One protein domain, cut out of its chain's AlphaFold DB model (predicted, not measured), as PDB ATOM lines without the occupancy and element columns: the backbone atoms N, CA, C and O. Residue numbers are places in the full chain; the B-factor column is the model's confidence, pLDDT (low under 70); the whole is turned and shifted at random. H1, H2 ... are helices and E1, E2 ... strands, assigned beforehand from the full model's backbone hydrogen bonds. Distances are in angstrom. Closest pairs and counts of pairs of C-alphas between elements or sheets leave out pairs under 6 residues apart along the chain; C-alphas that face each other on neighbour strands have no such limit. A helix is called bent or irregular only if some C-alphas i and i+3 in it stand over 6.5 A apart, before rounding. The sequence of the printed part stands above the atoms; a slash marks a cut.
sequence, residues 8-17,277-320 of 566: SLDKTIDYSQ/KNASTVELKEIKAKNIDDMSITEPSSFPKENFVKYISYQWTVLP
ATOM      1  N   SER A   8      -2.127 -13.689 -50.951       93.56
ATOM      2  CA  SER A   8      -2.912 -14.651 -50.176       93.56
ATOM      3  C   SER A   8      -3.521 -15.681 -51.121       93.56
ATOM      4  O   SER A   8      -4.182 -15.314 -52.093       93.56
ATOM      5  N   LEU A   9      -3.277 -16.956 -50.838       94.56
ATOM      6  CA  LEU A   9      -3.838 -18.088 -51.562       94.56
ATOM      7  C   LEU A   9      -4.660 -18.951 -50.611       94.56
ATOM      8  O   LEU A   9      -4.383 -19.030 -49.411       94.56
ATOM      9  N   ASP A  10      -5.649 -19.629 -51.176       94.50
ATOM     10  CA  ASP A  10      -6.468 -20.594 -50.469       94.50
ATOM     11  C   ASP A  10      -6.658 -21.875 -51.285       94.50
ATOM     12  O   ASP A  10      -6.575 -21.896 -52.516       94.50
ATOM     13  N   LYS A  11      -6.886 -22.978 -50.573       94.56
ATOM     14  CA  LYS A  11      -7.221 -24.274 -51.160       94.56
ATOM     15  C   LYS A  11      -8.192 -24.998 -50.254       94.56
ATOM     16  O   LYS A  11      -7.910 -25.212 -49.079       94.56
ATOM     17  N   THR A  12      -9.314 -25.420 -50.823       94.62
ATOM     18  CA  THR A  12     -10.292 -26.244 -50.111       94.62
ATOM     19  C   THR A  12     -10.087 -27.709 -50.471       94.62
ATOM     20  O   THR A  12     -10.054 -28.057 -51.651       94.62
ATOM     21  N   ILE A  13      -9.936 -28.562 -49.458       94.50
ATOM     22  CA  ILE A  13      -9.880 -30.019 -49.617       94.50
ATOM     23  C   ILE A  13     -11.178 -30.623 -49.075       94.50
ATOM     24  O   ILE A  13     -11.623 -30.278 -47.980       94.50
ATOM     25  N   ASP A  14     -11.775 -31.507 -49.873       93.56
ATOM     26  CA  ASP A  14     -12.997 -32.244 -49.558       93.56
ATOM     27  C   ASP A  14     -12.646 -33.620 -48.970       93.56
ATOM     28  O   ASP A  14     -12.076 -34.467 -49.656       93.56
ATOM     29  N   TYR A  15     -12.993 -33.824 -47.699       93.50
ATOM     30  CA  TYR A  15     -12.883 -35.096 -46.978       93.50
ATOM     31  C   TYR A  15     -14.248 -35.775 -46.796       93.50
ATOM     32  O   TYR A  15     -14.358 -36.790 -46.116       93.50
ATOM     33  N   SER A  16     -15.313 -35.245 -47.401       92.00
ATOM     34  CA  SER A  16     -16.690 -35.706 -47.204       92.00
ATOM     35  C   SER A  16     -16.923 -37.155 -47.652       92.00
ATOM     36  O   SER A  16     -17.833 -37.810 -47.149       92.00
ATOM     37  N   GLN A  17     -16.093 -37.672 -48.563       94.00
ATOM     38  CA  GLN A  17     -16.166 -39.051 -49.054       94.00
ATOM     39  C   GLN A  17     -15.376 -40.059 -48.213       94.00
ATOM     40  O   GLN A  17     -15.463 -41.256 -48.491       94.00
ATOM     41  N   LYS A 277     -18.016 -31.384 -38.088       91.56
ATOM     42  CA  LYS A 277     -18.102 -30.030 -38.637       91.56
ATOM     43  C   LYS A 277     -18.283 -30.069 -40.148       91.56
ATOM     44  O   LYS A 277     -17.612 -30.822 -40.854       91.56
ATOM     45  N   ASN A 278     -19.141 -29.190 -40.667       90.62
ATOM     46  CA  ASN A 278     -19.257 -28.999 -42.113       90.62
ATOM     47  C   ASN A 278     -17.973 -28.402 -42.694       90.62
ATOM     48  O   ASN A 278     -17.446 -28.927 -43.666       90.62
ATOM     49  N   ALA A 279     -17.444 -27.338 -42.093       92.50
ATOM     50  CA  ALA A 279     -16.239 -26.695 -42.592       92.50
ATOM     51  C   ALA A 279     -15.323 -26.224 -41.464       92.50
ATOM     52  O   ALA A 279     -15.793 -25.870 -40.380       92.50
ATOM     53  N   SER A 280     -14.024 -26.181 -41.748       94.00
ATOM     54  CA  SER A 280     -13.034 -25.472 -40.944       94.00
ATOM     55  C   SER A 280     -12.100 -24.649 -41.828       94.00
ATOM     56  O   SER A 280     -11.957 -24.894 -43.031       94.00
ATOM     57  N   THR A 281     -11.487 -23.635 -41.222       94.06
ATOM     58  CA  THR A 281     -10.460 -22.812 -41.857       94.06
ATOM     59  C   THR A 281      -9.171 -22.961 -41.071       94.06
ATOM     60  O   THR A 281      -9.173 -22.802 -39.850       94.06
ATOM     61  N   VAL A 282      -8.084 -23.259 -41.777       94.44
ATOM     62  CA  VAL A 282      -6.759 -23.466 -41.196       94.44
ATOM     63  C   VAL A 282      -5.784 -22.483 -41.826       94.44
ATOM     64  O   VAL A 282      -5.512 -22.537 -43.026       94.44
ATOM     65  N   GLU A 283      -5.229 -21.602 -41.001       93.94
ATOM     66  CA  GLU A 283      -4.147 -20.708 -41.410       93.94
ATOM     67  C   GLU A 283      -2.811 -21.456 -41.382       93.94
ATOM     68  O   GLU A 283      -2.384 -22.002 -40.359       93.94
ATOM     69  N   LEU A 284      -2.137 -21.494 -42.527       93.88
ATOM     70  CA  LEU A 284      -0.816 -22.081 -42.683       93.88
ATOM     71  C   LEU A 284       0.258 -20.993 -42.668       93.88
ATOM     72  O   LEU A 284       0.017 -19.815 -42.926       93.88
ATOM     73  N   LYS A 285       1.488 -21.415 -42.369       92.81
ATOM     74  CA  LYS A 285       2.643 -20.515 -42.319       92.81
ATOM     75  C   LYS A 285       2.925 -19.889 -43.681       92.81
ATOM     76  O   LYS A 285       2.727 -20.516 -44.717       92.81
ATOM     77  N   GLU A 286       3.492 -18.689 -43.639       93.69
ATOM     78  CA  GLU A 286       3.986 -17.981 -44.815       93.69
ATOM     79  C   GLU A 286       5.055 -18.785 -45.563       93.69
ATOM     80  O   GLU A 286       5.925 -19.428 -44.962       93.69
ATOM     81  N   ILE A 287       5.019 -18.711 -46.894       94.00
ATOM     82  CA  ILE A 287       5.937 -19.438 -47.772       94.00
ATOM     83  C   ILE A 287       6.598 -18.459 -48.720       94.00
ATOM     84  O   ILE A 287       5.945 -17.642 -49.355       94.00
ATOM     85  N   LYS A 288       7.917 -18.564 -48.867       91.38
ATOM     86  CA  LYS A 288       8.646 -17.772 -49.853       91.38
ATOM     87  C   LYS A 288       8.650 -18.478 -51.204       91.38
ATOM     88  O   LYS A 288       9.148 -19.601 -51.308       91.38
ATOM     89  N   ALA A 289       8.151 -17.802 -52.235       92.06
ATOM     90  CA  ALA A 289       8.249 -18.290 -53.602       92.06
ATOM     91  C   ALA A 289       9.715 -18.370 -54.051       92.06
ATOM     92  O   ALA A 289      10.569 -17.582 -53.633       92.06
ATOM     93  N   LYS A 290      10.019 -19.331 -54.928       89.50
ATOM     94  CA  LYS A 290      11.361 -19.455 -55.522       89.50
ATOM     95  C   LYS A 290      11.615 -18.360 -56.554       89.50
ATOM     96  O   LYS A 290      12.707 -17.795 -56.579       89.50
ATOM     97  N   ASN A 291      10.595 -18.077 -57.362       89.38
ATOM     98  CA  ASN A 291      10.605 -17.128 -58.467       89.38
ATOM     99  C   ASN A 291       9.319 -16.289 -58.413       89.38
ATOM    100  O   ASN A 291       8.326 -16.721 -57.832       89.38
ATOM    101  N   ILE A 292       9.326 -15.113 -59.045       89.81
ATOM    102  CA  ILE A 292       8.162 -14.211 -59.067       89.81
ATOM    103  C   ILE A 292       6.973 -14.838 -59.818       89.81
ATOM    104  O   ILE A 292       5.838 -14.695 -59.379       89.81
ATOM    105  N   ASP A 293       7.219 -15.584 -60.901       88.06
ATOM    106  CA  ASP A 293       6.151 -16.219 -61.699       88.06
ATOM    107  C   ASP A 293       5.391 -17.307 -60.937       88.06
ATOM    108  O   ASP A 293       4.200 -17.514 -61.150       88.06
ATOM    109  N   ASP A 294       6.084 -17.995 -60.030       90.88
ATOM    110  CA  ASP A 294       5.531 -19.142 -59.319       90.88
ATOM    111  C   ASP A 294       4.687 -18.712 -58.109       90.88
ATOM    112  O   ASP A 294       4.108 -19.561 -57.429       90.88
ATOM    113  N   MET A 295       4.606 -17.410 -57.804       91.50
ATOM    114  CA  MET A 295       3.930 -16.917 -56.600       91.50
ATOM    115  C   MET A 295       2.459 -17.341 -56.540       91.50
ATOM    116  O   MET A 295       1.992 -17.719 -55.472       91.50
ATOM    117  N   SER A 296       1.747 -17.353 -57.670       90.25
ATOM    118  CA  SER A 296       0.324 -17.723 -57.725       90.25
ATOM    119  C   SER A 296       0.057 -19.232 -57.665       90.25
ATOM    120  O   SER A 296      -1.096 -19.633 -57.563       90.25
ATOM    121  N   ILE A 297       1.096 -20.065 -57.772       92.25
ATOM    122  CA  ILE A 297       0.989 -21.536 -57.774       92.25
ATOM    123  C   ILE A 297       1.815 -22.190 -56.655       92.25
ATOM    124  O   ILE A 297       1.934 -23.412 -56.599       92.25
ATOM    125  N   THR A 298       2.435 -21.392 -55.784       93.06
ATOM    126  CA  THR A 298       3.280 -21.898 -54.698       93.06
ATOM    127  C   THR A 298       2.401 -22.465 -53.587       93.06
ATOM    128  O   THR A 298       1.709 -21.714 -52.902       93.06
ATOM    129  N   GLU A 299       2.470 -23.781 -53.381       92.69
ATOM    130  CA  GLU A 299       1.725 -24.489 -52.336       92.69
ATOM    131  C   GLU A 299       2.618 -24.915 -51.145       92.69
ATOM    132  O   GLU A 299       3.825 -25.139 -51.309       92.69
ATOM    133  N   PRO A 300       2.032 -25.076 -49.941       91.50
ATOM    134  CA  PRO A 300       2.646 -25.761 -48.805       91.50
ATOM    135  C   PRO A 300       3.076 -27.194 -49.122       91.50
ATOM    136  O   PRO A 300       2.488 -27.882 -49.951       91.50
ATOM    137  N   SER A 301       4.077 -27.689 -48.391       90.81
ATOM    138  CA  SER A 301       4.557 -29.071 -48.531       90.81
ATOM    139  C   SER A 301       3.534 -30.125 -48.101       90.81
ATOM    140  O   SER A 301       3.632 -31.278 -48.509       90.81
ATOM    141  N   SER A 302       2.598 -29.757 -47.226       91.38
ATOM    142  CA  SER A 302       1.589 -30.657 -46.675       91.38
ATOM    143  C   SER A 302       0.369 -29.875 -46.209       91.38
ATOM    144  O   SER A 302       0.519 -28.811 -45.607       91.38
ATOM    145  N   PHE A 303      -0.811 -30.461 -46.395       92.00
ATOM    146  CA  PHE A 303      -2.077 -29.964 -45.867       92.00
ATOM    147  C   PHE A 303      -2.498 -30.860 -44.688       92.00
ATOM    148  O   PHE A 303      -2.806 -32.034 -44.912       92.00
ATOM    149  N   PRO A 304      -2.406 -30.378 -43.435       90.19
ATOM    150  CA  PRO A 304      -2.676 -31.199 -42.258       90.19
ATOM    151  C   PRO A 304      -4.168 -31.515 -42.148       90.19
ATOM    152  O   PRO A 304      -4.973 -30.613 -41.958       90.19
ATOM    153  N   LYS A 305      -4.526 -32.799 -42.221       87.06
ATOM    154  CA  LYS A 305      -5.916 -33.243 -42.085       87.06
ATOM    155  C   LYS A 305      -6.422 -33.017 -40.656       87.06
ATOM    156  O   LYS A 305      -5.813 -33.503 -39.704       87.06
ATOM    157  N   GLU A 306      -7.564 -32.350 -40.524       87.00
ATOM    158  CA  GLU A 306      -8.361 -32.362 -39.297       87.00
ATOM    159  C   GLU A 306      -9.380 -33.502 -39.373       87.00
ATOM    160  O   GLU A 306     -10.046 -33.702 -40.390       87.00
ATOM    161  N   ASN A 307      -9.484 -34.282 -38.300       83.25
ATOM    162  CA  ASN A 307     -10.472 -35.353 -38.227       83.25
ATOM    163  C   ASN A 307     -11.879 -34.759 -38.054       83.25
ATOM    164  O   ASN A 307     -12.038 -33.715 -37.425       83.25
ATOM    165  N   PHE A 308     -12.899 -35.467 -38.554       89.00
ATOM    166  CA  PHE A 308     -14.319 -35.139 -38.337       89.00
ATOM    167  C   PHE A 308     -14.785 -33.806 -38.956       89.00
ATOM    168  O   PHE A 308     -15.760 -33.207 -38.503       89.00
ATOM    169  N   VAL A 309     -14.112 -33.343 -40.013       92.06
ATOM    170  CA  VAL A 309     -14.503 -32.158 -40.790       92.06
ATOM    171  C   VAL A 309     -14.746 -32.557 -42.245       92.06
ATOM    172  O   VAL A 309     -13.920 -33.256 -42.828       92.06
ATOM    173  N   LYS A 310     -15.860 -32.112 -42.847       91.12
ATOM    174  CA  LYS A 310     -16.177 -32.410 -44.260       91.12
ATOM    175  C   LYS A 310     -15.280 -31.622 -45.221       91.12
ATOM    176  O   LYS A 310     -14.702 -32.210 -46.128       91.12
ATOM    177  N   TYR A 311     -15.138 -30.315 -45.006       93.38
ATOM    178  CA  TYR A 311     -14.360 -29.420 -45.870       93.38
ATOM    179  C   TYR A 311     -13.344 -28.613 -45.066       93.38
ATOM    180  O   TYR A 311     -13.706 -27.958 -44.093       93.38
ATOM    181  N   ILE A 312     -12.081 -28.599 -45.492       95.50
ATOM    182  CA  ILE A 312     -11.052 -27.766 -44.855       95.50
ATOM    183  C   ILE A 312     -10.538 -26.752 -45.869       95.50
ATOM    184  O   ILE A 312      -9.995 -27.133 -46.908       95.50
ATOM    185  N   SER A 313     -10.711 -25.467 -45.563       95.00
ATOM    186  CA  SER A 313     -10.140 -24.354 -46.319       95.00
ATOM    187  C   SER A 313      -8.796 -23.971 -45.706       95.00
ATOM    188  O   SER A 313      -8.731 -23.419 -44.607       95.00
ATOM    189  N   TYR A 314      -7.713 -24.289 -46.404       96.12
ATOM    190  CA  TYR A 314      -6.367 -23.895 -46.011       96.12
ATOM    191  C   TYR A 314      -6.033 -22.548 -46.625       96.12
ATOM    192  O   TYR A 314      -6.188 -22.380 -47.833       96.12
ATOM    193  N   GLN A 315      -5.537 -21.623 -45.815       95.88
ATOM    194  CA  GLN A 315      -5.159 -20.279 -46.247       95.88
ATOM    195  C   GLN A 315      -3.683 -20.041 -45.948       95.88
ATOM    196  O   GLN A 315      -3.208 -20.390 -44.868       95.88
ATOM    197  N   TRP A 316      -2.936 -19.474 -46.896       96.19
ATOM    198  CA  TRP A 316      -1.528 -19.130 -46.695       96.19
ATOM    199  C   TRP A 316      -1.121 -17.899 -47.493       96.19
ATOM    200  O   TRP A 316      -1.700 -17.570 -48.529       96.19
ATOM    201  N   THR A 317      -0.065 -17.242 -47.024       95.62
ATOM    202  CA  THR A 317       0.526 -16.090 -47.704       95.62
ATOM    203  C   THR A 317       1.822 -16.499 -48.393       95.62
ATOM    204  O   THR A 317       2.722 -17.089 -47.785       95.62
ATOM    205  N   VAL A 318       1.926 -16.174 -49.679       95.00
ATOM    206  CA  VAL A 318       3.135 -16.357 -50.479       95.00
ATOM    207  C   VAL A 318       3.912 -15.047 -50.527       95.00
ATOM    208  O   VAL A 318       3.484 -14.064 -51.132       95.00
ATOM    209  N   LEU A 319       5.093 -15.054 -49.914       92.75
ATOM    210  CA  LEU A 319       6.042 -13.950 -49.944       92.75
ATOM    211  C   LEU A 319       6.856 -13.978 -51.248       92.75
ATOM    212  O   LEU A 319       7.280 -15.058 -51.687       92.75
ATOM    213  N   PRO A 320       7.162 -12.811 -51.841       91.88
ATOM    214  CA  PRO A 320       8.023 -12.748 -53.012       91.88
ATOM    215  C   PRO A 320       9.451 -13.245 -52.717       91.88
ATOM    216  O   PRO A 320       9.925 -13.186 -51.572       91.88
TER     217      PRO A 320
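This is residues 8 to 17 and 277 to 320 of the 566 residues of an uncharacterized protein of Zetaproteobacteria bacterium (UniProt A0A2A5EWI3). A narrow sheet of three strands makes a rod, with the longest strand, E3, in the middle between E1 and E2. From the end of E2 the chain runs on to a short helix, H1, which only grazes the sheet near the start of E1 and the end of E3, and then returns over one face of the sheet through residues 298 to 308 to the start of E3. The printed part has 54 residues with three named strands and one named helix, in the order E1, E2, H1, E3; the sheet runs E1, E3, E2, is mixed, and the class is mostly strand. The whole is only just loose, close to compact, with a radius of gyration of the C-alphas of 12.3 A and spans of 36 by 17 by 16 A.

E1, residues 8 to 14, begins at C-alpha 8 at (-2.912, -14.651, -50.176) and is 20.3 A long. E2, residues 277 to 283, is 17.0 A long and begins at C-alpha 277 at (-18.102, -30.030, -38.637). H1, residues 293 to 297, is irregular: C-alphas 293 and 296 are 7.2 A apart. E3, residues 309 to 319, is 28.9 A long and ends at C-alpha 319 at (6.042, -13.950, -49.944).

E3 is the inner strand, and E1 and E2 are edge strands, apart from each other. E1 and E3 are antiparallel at 158 degrees between their directions; N 11 and O 314 are within hydrogen-bond range at 2.9 A, and N 314 and O 11 at 2.8 A. E3 and E2 are parallel at 15 degrees, with N 282 and O 313 within hydrogen-bond range at 2.9 A and N 310 and O 277 at 3.0 A. E2, H1 and E3 form a strand-helix-strand unit, two parallel neighbour strands with a helix between them in the chain. Residues 287 to 288 pair in parallel with residues 318 to 319 of E3. H1 is on the sheet but only grazes it, with its residues 294 to 297. The closest C-alphas of H1 and E3 are those of Met 295 and Val 318, 6.2 A apart. In H1, 0 of 1 O i to N i+4 pairs and 1 of 2 O i to N i+3 pairs are within hydrogen-bond range.

The two C-alphas farthest apart are those of Lys 277 and Asn 291, 37.2 A. Residues 18 to 276 are not printed, and C-alphas 17 and 277 are 13.9 A apart across the cut. The link from E2 to H1 is short, with 9 residues, and that from H1 to E3 is long, with 11. The mean pLDDT of the printed part is 92.4, and no printed residue is under 70.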